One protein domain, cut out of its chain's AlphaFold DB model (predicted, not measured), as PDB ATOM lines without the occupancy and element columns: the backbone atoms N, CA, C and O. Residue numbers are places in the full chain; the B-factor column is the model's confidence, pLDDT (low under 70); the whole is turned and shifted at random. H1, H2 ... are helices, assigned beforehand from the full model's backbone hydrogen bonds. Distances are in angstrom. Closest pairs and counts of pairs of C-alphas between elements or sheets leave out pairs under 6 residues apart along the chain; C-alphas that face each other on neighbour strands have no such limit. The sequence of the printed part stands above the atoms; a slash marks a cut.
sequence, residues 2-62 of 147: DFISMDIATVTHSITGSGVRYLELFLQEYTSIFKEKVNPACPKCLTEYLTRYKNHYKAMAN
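What this domain is: This is residues 2 to 62 of the 147 residues of an uncharacterized protein of Flavobacterium cerinum (UniProt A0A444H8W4). Three helices are set at steep angles to one another, their centres making a triangle: the short H1 packs on the first part of H2, and the long H3 crosses near both. The long axis of the model runs from the loop between H1 and H2 at one end to the last residues of H3 at the other, and the H2 to H3 link folds back from the end of H2 to the beginning of H3. You will read 61 printed residues with three named helices, in the order H1, H2, H3, and no named strand; the class is all helix. The whole is compact, with a radius of gyration of the C-alphas of 11.3 A, and the C-alphas span 34 by 22 by 19 A.

How they stand to each other: Go along from Asp 2 and you come first to H1, residues 8 to 13. Next comes H2, residues 22 to 34, which touches H1 with residues 22 to 26 alone; look at the closest C-alphas, those of Val 11 and Tyr 22, 5.1 A apart. The lines of H1 and H2 stand at a steep tilt of 52 degrees, opposite ways. Then comes H3, residues 43 to 61, which only just touches H1, with 3 pairs of C-alphas within 8 A, and does so with residues 46 to 50 alone. Their closest C-alphas are those of Ile 8 and Thr 47, 6.3 A apart, and the tilt is steep at 54 degrees, opposite ways. H2 and H3 are close but not clearly touching: the closest C-alphas, those of Tyr 30 and Tyr 53, are 6.9 A apart. Those two helices run the same way at a steep tilt of 57 degrees. In H1, H2 and H3 every O i to N i+4 pair is within hydrogen-bond range.

Where its parts are: Find C-alpha 8 at (18.736, 272.132, 30.205); from there H1 runs 8.5 A to C-alpha 13. Pick up H2 at C-alpha 22, at (24.486, 276.924, 23.384), and read on 18.0 A to C-alpha 34. H3, the longest helix with 19 residues, begins at C-alpha 43 and runs 27.2 A to C-alpha 61 at (12.113, 259.258, 14.531).

The domain as a whole: Look for the two C-alphas farthest apart, those of Gly 19 and Asn 62, at 34.4 A; those of the first and last printed residues, Asp 2 and Asn 62, are 17.7 A apart. The printed part has no cut. The links H1 to H2 and H2 to H3 have 8 residues each and are short. The mean pLDDT of the printed part is 91.9, and no printed residue is under 70.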
ATOM      1  N   ASP A   2      23.948 268.460  18.843       88.38
ATOM      2  CA  ASP A   2      22.809 267.602  19.192       88.38
ATOM      3  C   ASP A   2      22.176 268.052  20.513       88.38
ATOM      4  O   ASP A   2      22.634 267.699  21.595       88.38
ATOM      5  N   PHE A   3      21.109 268.844  20.418       92.06
ATOM      6  CA  PHE A   3      20.348 269.306  21.582       92.06
ATOM      7  C   PHE A   3      19.382 268.241  22.133       92.06
ATOM      8  O   PHE A   3      18.792 268.434  23.198       92.06
ATOM      9  N   ILE A   4      19.199 267.108  21.442       90.56
ATOM     10  CA  ILE A   4      18.257 266.058  21.858       90.56
ATOM     11  C   ILE A   4      18.794 265.320  23.091       90.56
ATOM     12  O   ILE A   4      18.032 264.997  24.011       90.56
ATOM     13  N   SER A   5      20.108 265.105  23.136       91.31
ATOM     14  CA  SER A   5      20.807 264.425  24.229       91.31
ATOM     15  C   SER A   5      21.213 265.350  25.385       91.31
ATOM     16  O   SER A   5      21.376 264.874  26.506       91.31
ATOM     17  N   MET A   6      21.303 266.666  25.163       92.81
ATOM     18  CA  MET A   6      21.719 267.638  26.186       92.81
ATOM     19  C   MET A   6      20.636 267.917  27.233       92.81
ATOM     20  O   MET A   6      19.437 267.931  26.938       92.81
ATOM     21  N   ASP A   7      21.045 268.174  28.471       93.44
ATOM     22  CA  ASP A   7      20.169 268.655  29.533       93.44
ATOM     23  C   ASP A   7      20.025 270.184  29.495       93.44
ATOM     24  O   ASP A   7      20.780 270.900  28.832       93.44
ATOM     25  N   ILE A   8      19.024 270.697  30.215       93.44
ATOM     26  CA  ILE A   8      18.736 272.132  30.205       93.44
ATOM     27  C   ILE A   8      19.911 272.955  30.742       93.44
ATOM     28  O   ILE A   8      20.184 274.015  30.192       93.44
ATOM     29  N   ALA A   9      20.644 272.456  31.745       93.88
ATOM     30  CA  ALA A   9      21.760 273.187  32.335       93.88
ATOM     31  C   ALA A   9      22.920 273.344  31.345       93.88
ATOM     32  O   ALA A   9      23.489 274.431  31.242       93.88
ATOM     33  N   THR A  10      23.229 272.304  30.561       94.38
ATOM     34  CA  THR A  10      24.229 272.411  29.489       94.38
ATOM     35  C   THR A  10      23.809 273.446  28.450       94.38
ATOM     36  O   THR A  10      24.617 274.292  28.069       94.38
ATOM     37  N   VAL A  11      22.543 273.439  28.025       94.06
ATOM     38  CA  VAL A  11      22.050 274.407  27.032       94.06
ATOM     39  C   VAL A  11      22.121 275.842  27.565       94.06
ATOM     40  O   VAL A  11      22.516 276.745  26.829       94.06
ATOM     41  N   THR A  12      21.771 276.081  28.830       93.56
ATOM     42  CA  THR A  12      21.693 277.441  29.387       93.56
ATOM     43  C   THR A  12      23.029 278.011  29.847       93.56
ATOM     44  O   THR A  12      23.206 279.229  29.791       93.56
ATOM     45  N   HIS A  13      23.958 277.173  30.313       93.06
ATOM     46  CA  HIS A  13      25.182 277.640  30.972       93.06
ATOM     47  C   HIS A  13      26.463 277.403  30.175       93.06
ATOM     48  O   HIS A  13      27.448 278.099  30.425       93.06
ATOM     49  N   SER A  14      26.470 276.478  29.214       93.31
ATOM     50  CA  SER A  14      27.698 276.108  28.513       93.31
ATOM     51  C   SER A  14      27.918 276.911  27.223       93.31
ATOM     52  O   SER A  14      27.001 277.473  26.612       93.31
ATOM     53  N   ILE A  15      29.185 276.972  26.822       93.38
ATOM     54  CA  ILE A  15      29.679 277.684  25.642       93.38
ATOM     55  C   ILE A  15      30.357 276.656  24.729       93.38
ATOM     56  O   ILE A  15      30.943 275.681  25.204       93.38
ATOM     57  N   THR A  16      30.252 276.842  23.418       91.19
ATOM     58  CA  THR A  16      30.941 276.012  22.428       91.19
ATOM     59  C   THR A  16      32.455 276.248  22.468       91.19
ATOM     60  O   THR A  16      32.932 277.270  22.959       91.19
ATOM     61  N   GLY A  17      33.234 275.358  21.845       89.31
ATOM     62  CA  GLY A  17      34.675 275.583  21.650       89.31
ATOM     63  C   GLY A  17      35.017 276.836  20.824       89.31
ATOM     64  O   GLY A  17      36.161 277.272  20.829       89.31
ATOM     65  N   SER A  18      34.032 277.429  20.137       89.56
ATOM     66  CA  SER A  18      34.159 278.671  19.364       89.56
ATOM     67  C   SER A  18      33.707 279.931  20.116       89.56
ATOM     68  O   SER A  18      33.713 281.011  19.534       89.56
ATOM     69  N   GLY A  19      33.305 279.821  21.388       92.38
ATOM     70  CA  GLY A  19      32.893 280.970  22.204       92.38
ATOM     71  C   GLY A  19      31.418 281.374  22.074       92.38
ATOM     72  O   GLY A  19      31.014 282.372  22.665       92.38
ATOM     73  N   VAL A  20      30.595 280.610  21.350       93.25
ATOM     74  CA  VAL A  20      29.158 280.888  21.174       93.25
ATOM     75  C   VAL A  20      28.346 280.168  22.250       93.25
ATOM     76  O   VAL A  20      28.638 279.026  22.607       93.25
ATOM     77  N   ARG A  21      27.304 280.811  22.785       94.44
ATOM     78  CA  ARG A  21      26.434 280.194  23.798       94.44
ATOM     79  C   ARG A  21      25.538 279.121  23.182       94.44
ATOM     80  O   ARG A  21      24.878 279.377  22.178       94.44
ATOM     81  N   TYR A  22      25.424 277.961  23.836       95.31
ATOM     82  CA  TYR A  22      24.486 276.924  23.384       95.31
ATOM     83  C   TYR A  22      23.048 277.410  23.340       95.31
ATOM     84  O   TYR A  22      22.326 277.073  22.408       95.31
ATOM     85  N   LEU A  23      22.657 278.237  24.309       95.06
ATOM     86  CA  LEU A  23      21.326 278.821  24.371       95.06
ATOM     87  C   LEU A  23      20.973 279.592  23.093       95.06
ATOM     88  O   LEU A  23      19.855 279.481  22.606       95.06
ATOM     89  N   GLU A  24      21.916 280.357  22.547       94.75
ATOM     90  CA  GLU A  24      21.692 281.154  21.339       94.75
ATOM     91  C   GLU A  24      21.471 280.255  20.120       94.75
ATOM     92  O   GLU A  24      20.462 280.389  19.427       94.75
ATOM     93  N   LEU A  25      22.355 279.272  19.931       95.38
ATOM     94  CA  LEU A  25      22.245 278.284  18.855       95.38
ATOM     95  C   LEU A  25      20.944 277.479  18.954       95.38
ATOM     96  O   LEU A  25      20.248 277.296  17.958       95.38
ATOM     97  N   PHE A  26      20.585 277.048  20.164       96.06
ATOM     98  CA  PHE A  26      19.354 276.314  20.425       96.06
ATOM     99  C   PHE A  26      18.113 277.140  20.077       96.06
ATOM    100  O   PHE A  26      17.219 276.644  19.398       96.06
ATOM    101  N   LEU A  27      18.037 278.400  20.516       95.62
ATOM    102  CA  LEU A  27      16.881 279.255  20.237       95.62
ATOM    103  C   LEU A  27      16.772 279.602  18.749       95.62
ATOM    104  O   LEU A  27      15.662 279.654  18.216       95.62
ATOM    105  N   GLN A  28      17.899 279.799  18.065       94.88
ATOM    106  CA  GLN A  28      17.926 279.995  16.617       94.88
ATOM    107  C   GLN A  28      17.366 278.770  15.881       94.88
ATOM    108  O   GLN A  28      16.501 278.905  15.015       94.88
ATOM    109  N   GLU A  29      17.799 277.567  16.252       94.94
ATOM    110  CA  GLU A  29      17.300 276.332  15.644       94.94
ATOM    111  C   GLU A  29      15.822 276.091  15.992       94.94
ATOM    112  O   GLU A  29      15.002 275.853  15.104       94.94
ATOM    113  N   TYR A  30      15.433 276.266  17.256       95.44
ATOM    114  CA  TYR A  30      14.048 276.137  17.710       95.44
ATOM    115  C   TYR A  30      13.097 277.066  16.943       95.44
ATOM    116  O   TYR A  30      12.062 276.632  16.436       95.44
ATOM    117  N   THR A  31      13.449 278.347  16.817       96.12
ATOM    118  CA  THR A  31      12.621 279.323  16.090       96.12
ATOM    119  C   THR A  31      12.549 279.022  14.596       96.12
ATOM    120  O   THR A  31      11.509 279.275  13.988       96.12
ATOM    121  N   SER A  32      13.585 278.410  14.010       95.31
ATOM    122  CA  SER A  32      13.559 277.967  12.611       95.31
ATOM    123  C   SER A  32      12.537 276.849  12.354       95.31
ATOM    124  O   SER A  32      11.873 276.850  11.316       95.31
ATOM    125  N   ILE A  33      12.354 275.943  13.322       93.69
ATOM    126  CA  ILE A  33      11.444 274.794  13.229       93.69
ATOM    127  C   ILE A  33      10.010 275.208  13.567       93.69
ATOM    128  O   ILE A  33       9.086 274.952  12.796       93.69
ATOM    129  N   PHE A  34       9.813 275.854  14.719       94.50
ATOM    130  CA  PHE A  34       8.478 276.127  15.257       94.50
ATOM    131  C   PHE A  34       7.902 277.474  14.808       94.50
ATOM    132  O   PHE A  34       6.693 277.662  14.887       94.50
ATOM    133  N   LYS A  35       8.731 278.402  14.307       94.19
ATOM    134  CA  LYS A  35       8.317 279.750  13.860       94.19
ATOM    135  C   LYS A  35       7.531 280.538  14.920       94.19
ATOM    136  O   LYS A  35       6.714 281.396  14.593       94.19
ATOM    137  N   GLU A  36       7.788 280.256  16.195       92.38
ATOM    138  CA  GLU A  36       7.156 280.905  17.347       92.38
ATOM    139  C   GLU A  36       8.095 281.941  17.982       92.38
ATOM    140  O   GLU A  36       9.320 281.855  17.874       92.38
ATOM    141  N   LYS A  37       7.521 282.925  18.683       91.62
ATOM    142  CA  LYS A  37       8.304 283.851  19.509       91.62
ATOM    143  C   LYS A  37       8.774 283.131  20.773       91.62
ATOM    144  O   LYS A  37       7.959 282.589  21.513       91.62
ATOM    145  N   VAL A  38      10.074 283.190  21.044       94.44
ATOM    146  CA  VAL A  38      10.695 282.588  22.233       94.44
ATOM    147  C   VAL A  38      11.098 283.653  23.246       94.44
ATOM    148  O   VAL A  38      11.528 284.744  22.872       94.44
ATOM    149  N   ASN A  39      10.979 283.336  24.537       94.19
ATOM    150  CA  ASN A  39      11.464 284.188  25.622       94.19
ATOM    151  C   ASN A  39      12.722 283.574  26.272       94.19
ATOM    152  O   ASN A  39      12.586 282.644  27.074       94.19
ATOM    153  N   PRO A  40      13.932 284.094  25.988       91.44
ATOM    154  CA  PRO A  40      15.179 283.563  26.543       91.44
ATOM    155  C   PRO A  40      15.343 283.807  28.051       91.44
ATOM    156  O   PRO A  40      16.146 283.136  28.688       91.44
ATOM    157  N   ALA A  41      14.602 284.754  28.635       93.00
ATOM    158  CA  ALA A  41      14.742 285.138  30.039       93.00
ATOM    159  C   ALA A  41      13.894 284.287  31.000       93.00
ATOM    160  O   ALA A  41      13.977 284.469  32.211       93.00
ATOM    161  N   CYS A  42      13.059 283.378  30.487       94.06
ATOM    162  CA  CYS A  42      12.147 282.553  31.276       94.06
ATOM    163  C   CYS A  42      12.692 281.117  31.419       94.06
ATOM    164  O   CYS A  42      12.532 280.323  30.490       94.06
ATOM    165  N   PRO A  43      13.264 280.717  32.575       91.56
ATOM    166  CA  PRO A  43      13.853 279.383  32.739       91.56
ATOM    167  C   PRO A  43      12.848 278.246  32.532       91.56
ATOM    168  O   PRO A  43      13.156 277.243  31.895       91.56
ATOM    169  N   LYS A  44      11.611 278.425  33.012       94.38
ATOM    170  CA  LYS A  44      10.532 277.444  32.824       94.38
ATOM    171  C   LYS A  44      10.194 277.253  31.341       94.38
ATOM    172  O   LYS A  44      10.020 276.122  30.899       94.38
ATOM    173  N   CYS A  45      10.162 278.349  30.583       95.00
ATOM    174  CA  CYS A  45       9.891 278.335  29.152       95.00
ATOM    175  C   CYS A  45      11.015 277.626  28.388       95.00
ATOM    176  O   CYS A  45      10.732 276.831  27.505       95.00
ATOM    177  N   LEU A  46      12.281 277.838  28.765       94.88
ATOM    178  CA  LEU A  46      13.417 277.147  28.145       94.88
ATOM    179  C   LEU A  46      13.328 275.624  28.306       94.88
ATOM    180  O   LEU A  46      13.539 274.892  27.340       94.88
ATOM    181  N   THR A  47      12.951 275.140  29.492       95.12
ATOM    182  CA  THR A  47      12.702 273.708  29.722       95.12
ATOM    183  C   THR A  47      11.565 273.184  28.844       95.12
ATOM    184  O   THR A  47      11.650 272.079  28.302       95.12
ATOM    185  N   GLU A  48      10.505 273.971  28.672       94.75
ATOM    186  CA  GLU A  48       9.375 273.615  27.816       94.75
ATOM    187  C   GLU A  48       9.765 273.590  26.333       94.75
ATOM    188  O   GLU A  48       9.439 272.630  25.631       94.75
ATOM    189  N   TYR A  49      10.538 274.572  25.864       96.06
ATOM    190  CA  TYR A  49      11.079 274.611  24.505       96.06
ATOM    191  C   TYR A  49      11.961 273.395  24.238       96.06
ATOM    192  O   TYR A  49      11.769 272.711  23.235       96.06
ATOM    193  N   LEU A  50      12.876 273.069  25.155       94.81
ATOM    194  CA  LEU A  50      13.756 271.912  25.012       94.81
ATOM    195  C   LEU A  50      12.957 270.601  25.008       94.81
ATOM    196  O   LEU A  50      13.219 269.713  24.199       94.81
ATOM    197  N   THR A  51      11.940 270.488  25.861       93.50
ATOM    198  CA  THR A  51      11.025 269.337  25.876       93.50
ATOM    199  C   THR A  51      10.270 269.201  24.553       93.50
ATOM    200  O   THR A  51      10.265 268.123  23.960       93.50
ATOM    201  N   ARG A  52       9.673 270.288  24.045       93.00
ATOM    202  CA  ARG A  52       8.995 270.315  22.737       93.00
ATOM    203  C   ARG A  52       9.939 269.936  21.602       93.00
ATOM    204  O   ARG A  52       9.564 269.124  20.762       93.00
ATOM    205  N   TYR A  53      11.152 270.481  21.604       93.88
ATOM    206  CA  TYR A  53      12.190 270.176  20.625       93.88
ATOM    207  C   TYR A  53      12.510 268.678  20.614       93.88
ATOM    208  O   TYR A  53      12.393 268.019  19.584       93.88
ATOM    209  N   LYS A  54      12.803 268.094  21.782       91.75
ATOM    210  CA  LYS A  54      13.050 266.650  21.919       91.75
ATOM    211  C   LYS A  54      11.864 265.822  21.438       91.75
ATOM    212  O   LYS A  54      12.051 264.835  20.735       91.75
ATOM    213  N   ASN A  55      10.648 266.221  21.796       87.94
ATOM    214  CA  ASN A  55       9.439 265.506  21.401       87.94
ATOM    215  C   ASN A  55       9.187 265.573  19.890       87.94
ATOM    216  O   ASN A  55       8.734 264.586  19.322       87.94
ATOM    217  N   HIS A  56       9.523 266.683  19.232       89.19
ATOM    218  CA  HIS A  56       9.425 266.818  17.779       89.19
ATOM    219  C   HIS A  56      10.312 265.803  17.054       89.19
ATOM    220  O   HIS A  56       9.819 265.050  16.216       89.19
ATOM    221  N   TYR A  57      11.585 265.699  17.439       85.88
ATOM    222  CA  TYR A  57      12.491 264.720  16.834       85.88
ATOM    223  C   TYR A  57      12.171 263.280  17.231       85.88
ATOM    224  O   TYR A  57      12.310 262.387  16.403       85.88
ATOM    225  N   LYS A  58      11.674 263.036  18.450       81.62
ATOM    226  CA  LYS A  58      11.151 261.713  18.833       81.62
ATOM    227  C   LYS A  58       9.964 261.306  17.960       81.62
ATOM    228  O   LYS A  58       9.929 260.184  17.475       81.62
ATOM    229  N   ALA A  59       9.036 262.226  17.705       74.31
ATOM    230  CA  ALA A  59       7.897 261.977  16.830       74.31
ATOM    231  C   ALA A  59       8.316 261.763  15.365       74.31
ATOM    232  O   ALA A  59       7.719 260.932  14.692       74.31
ATOM    233  N   MET A  60       9.346 262.466  14.877       74.31
ATOM    234  CA  MET A  60       9.909 262.242  13.537       74.31
ATOM    235  C   MET A  60      10.675 260.921  13.421       74.31
ATOM    236  O   MET A  60      10.619 260.270  12.382       74.31
ATOM    237  N   ALA A  61      11.397 260.528  14.472       76.12
ATOM    238  CA  ALA A  61      12.113 259.258  14.531       76.12
ATOM    239  C   ALA A  61      11.166 258.065  14.709       76.12
ATOM    240  O   ALA A  61      11.545 256.932  14.414       76.12
ATOM    241  N   ASN A  62       9.942 258.306  15.186       77.06
ATOM    242  CA  ASN A  62       8.938 257.270  15.299       77.06
ATOM    243  C   ASN A  62       8.448 256.849  13.904       77.06
ATOM    244  O   ASN A  62       7.636 257.515  13.266       77.06
TER     245      ASN A  62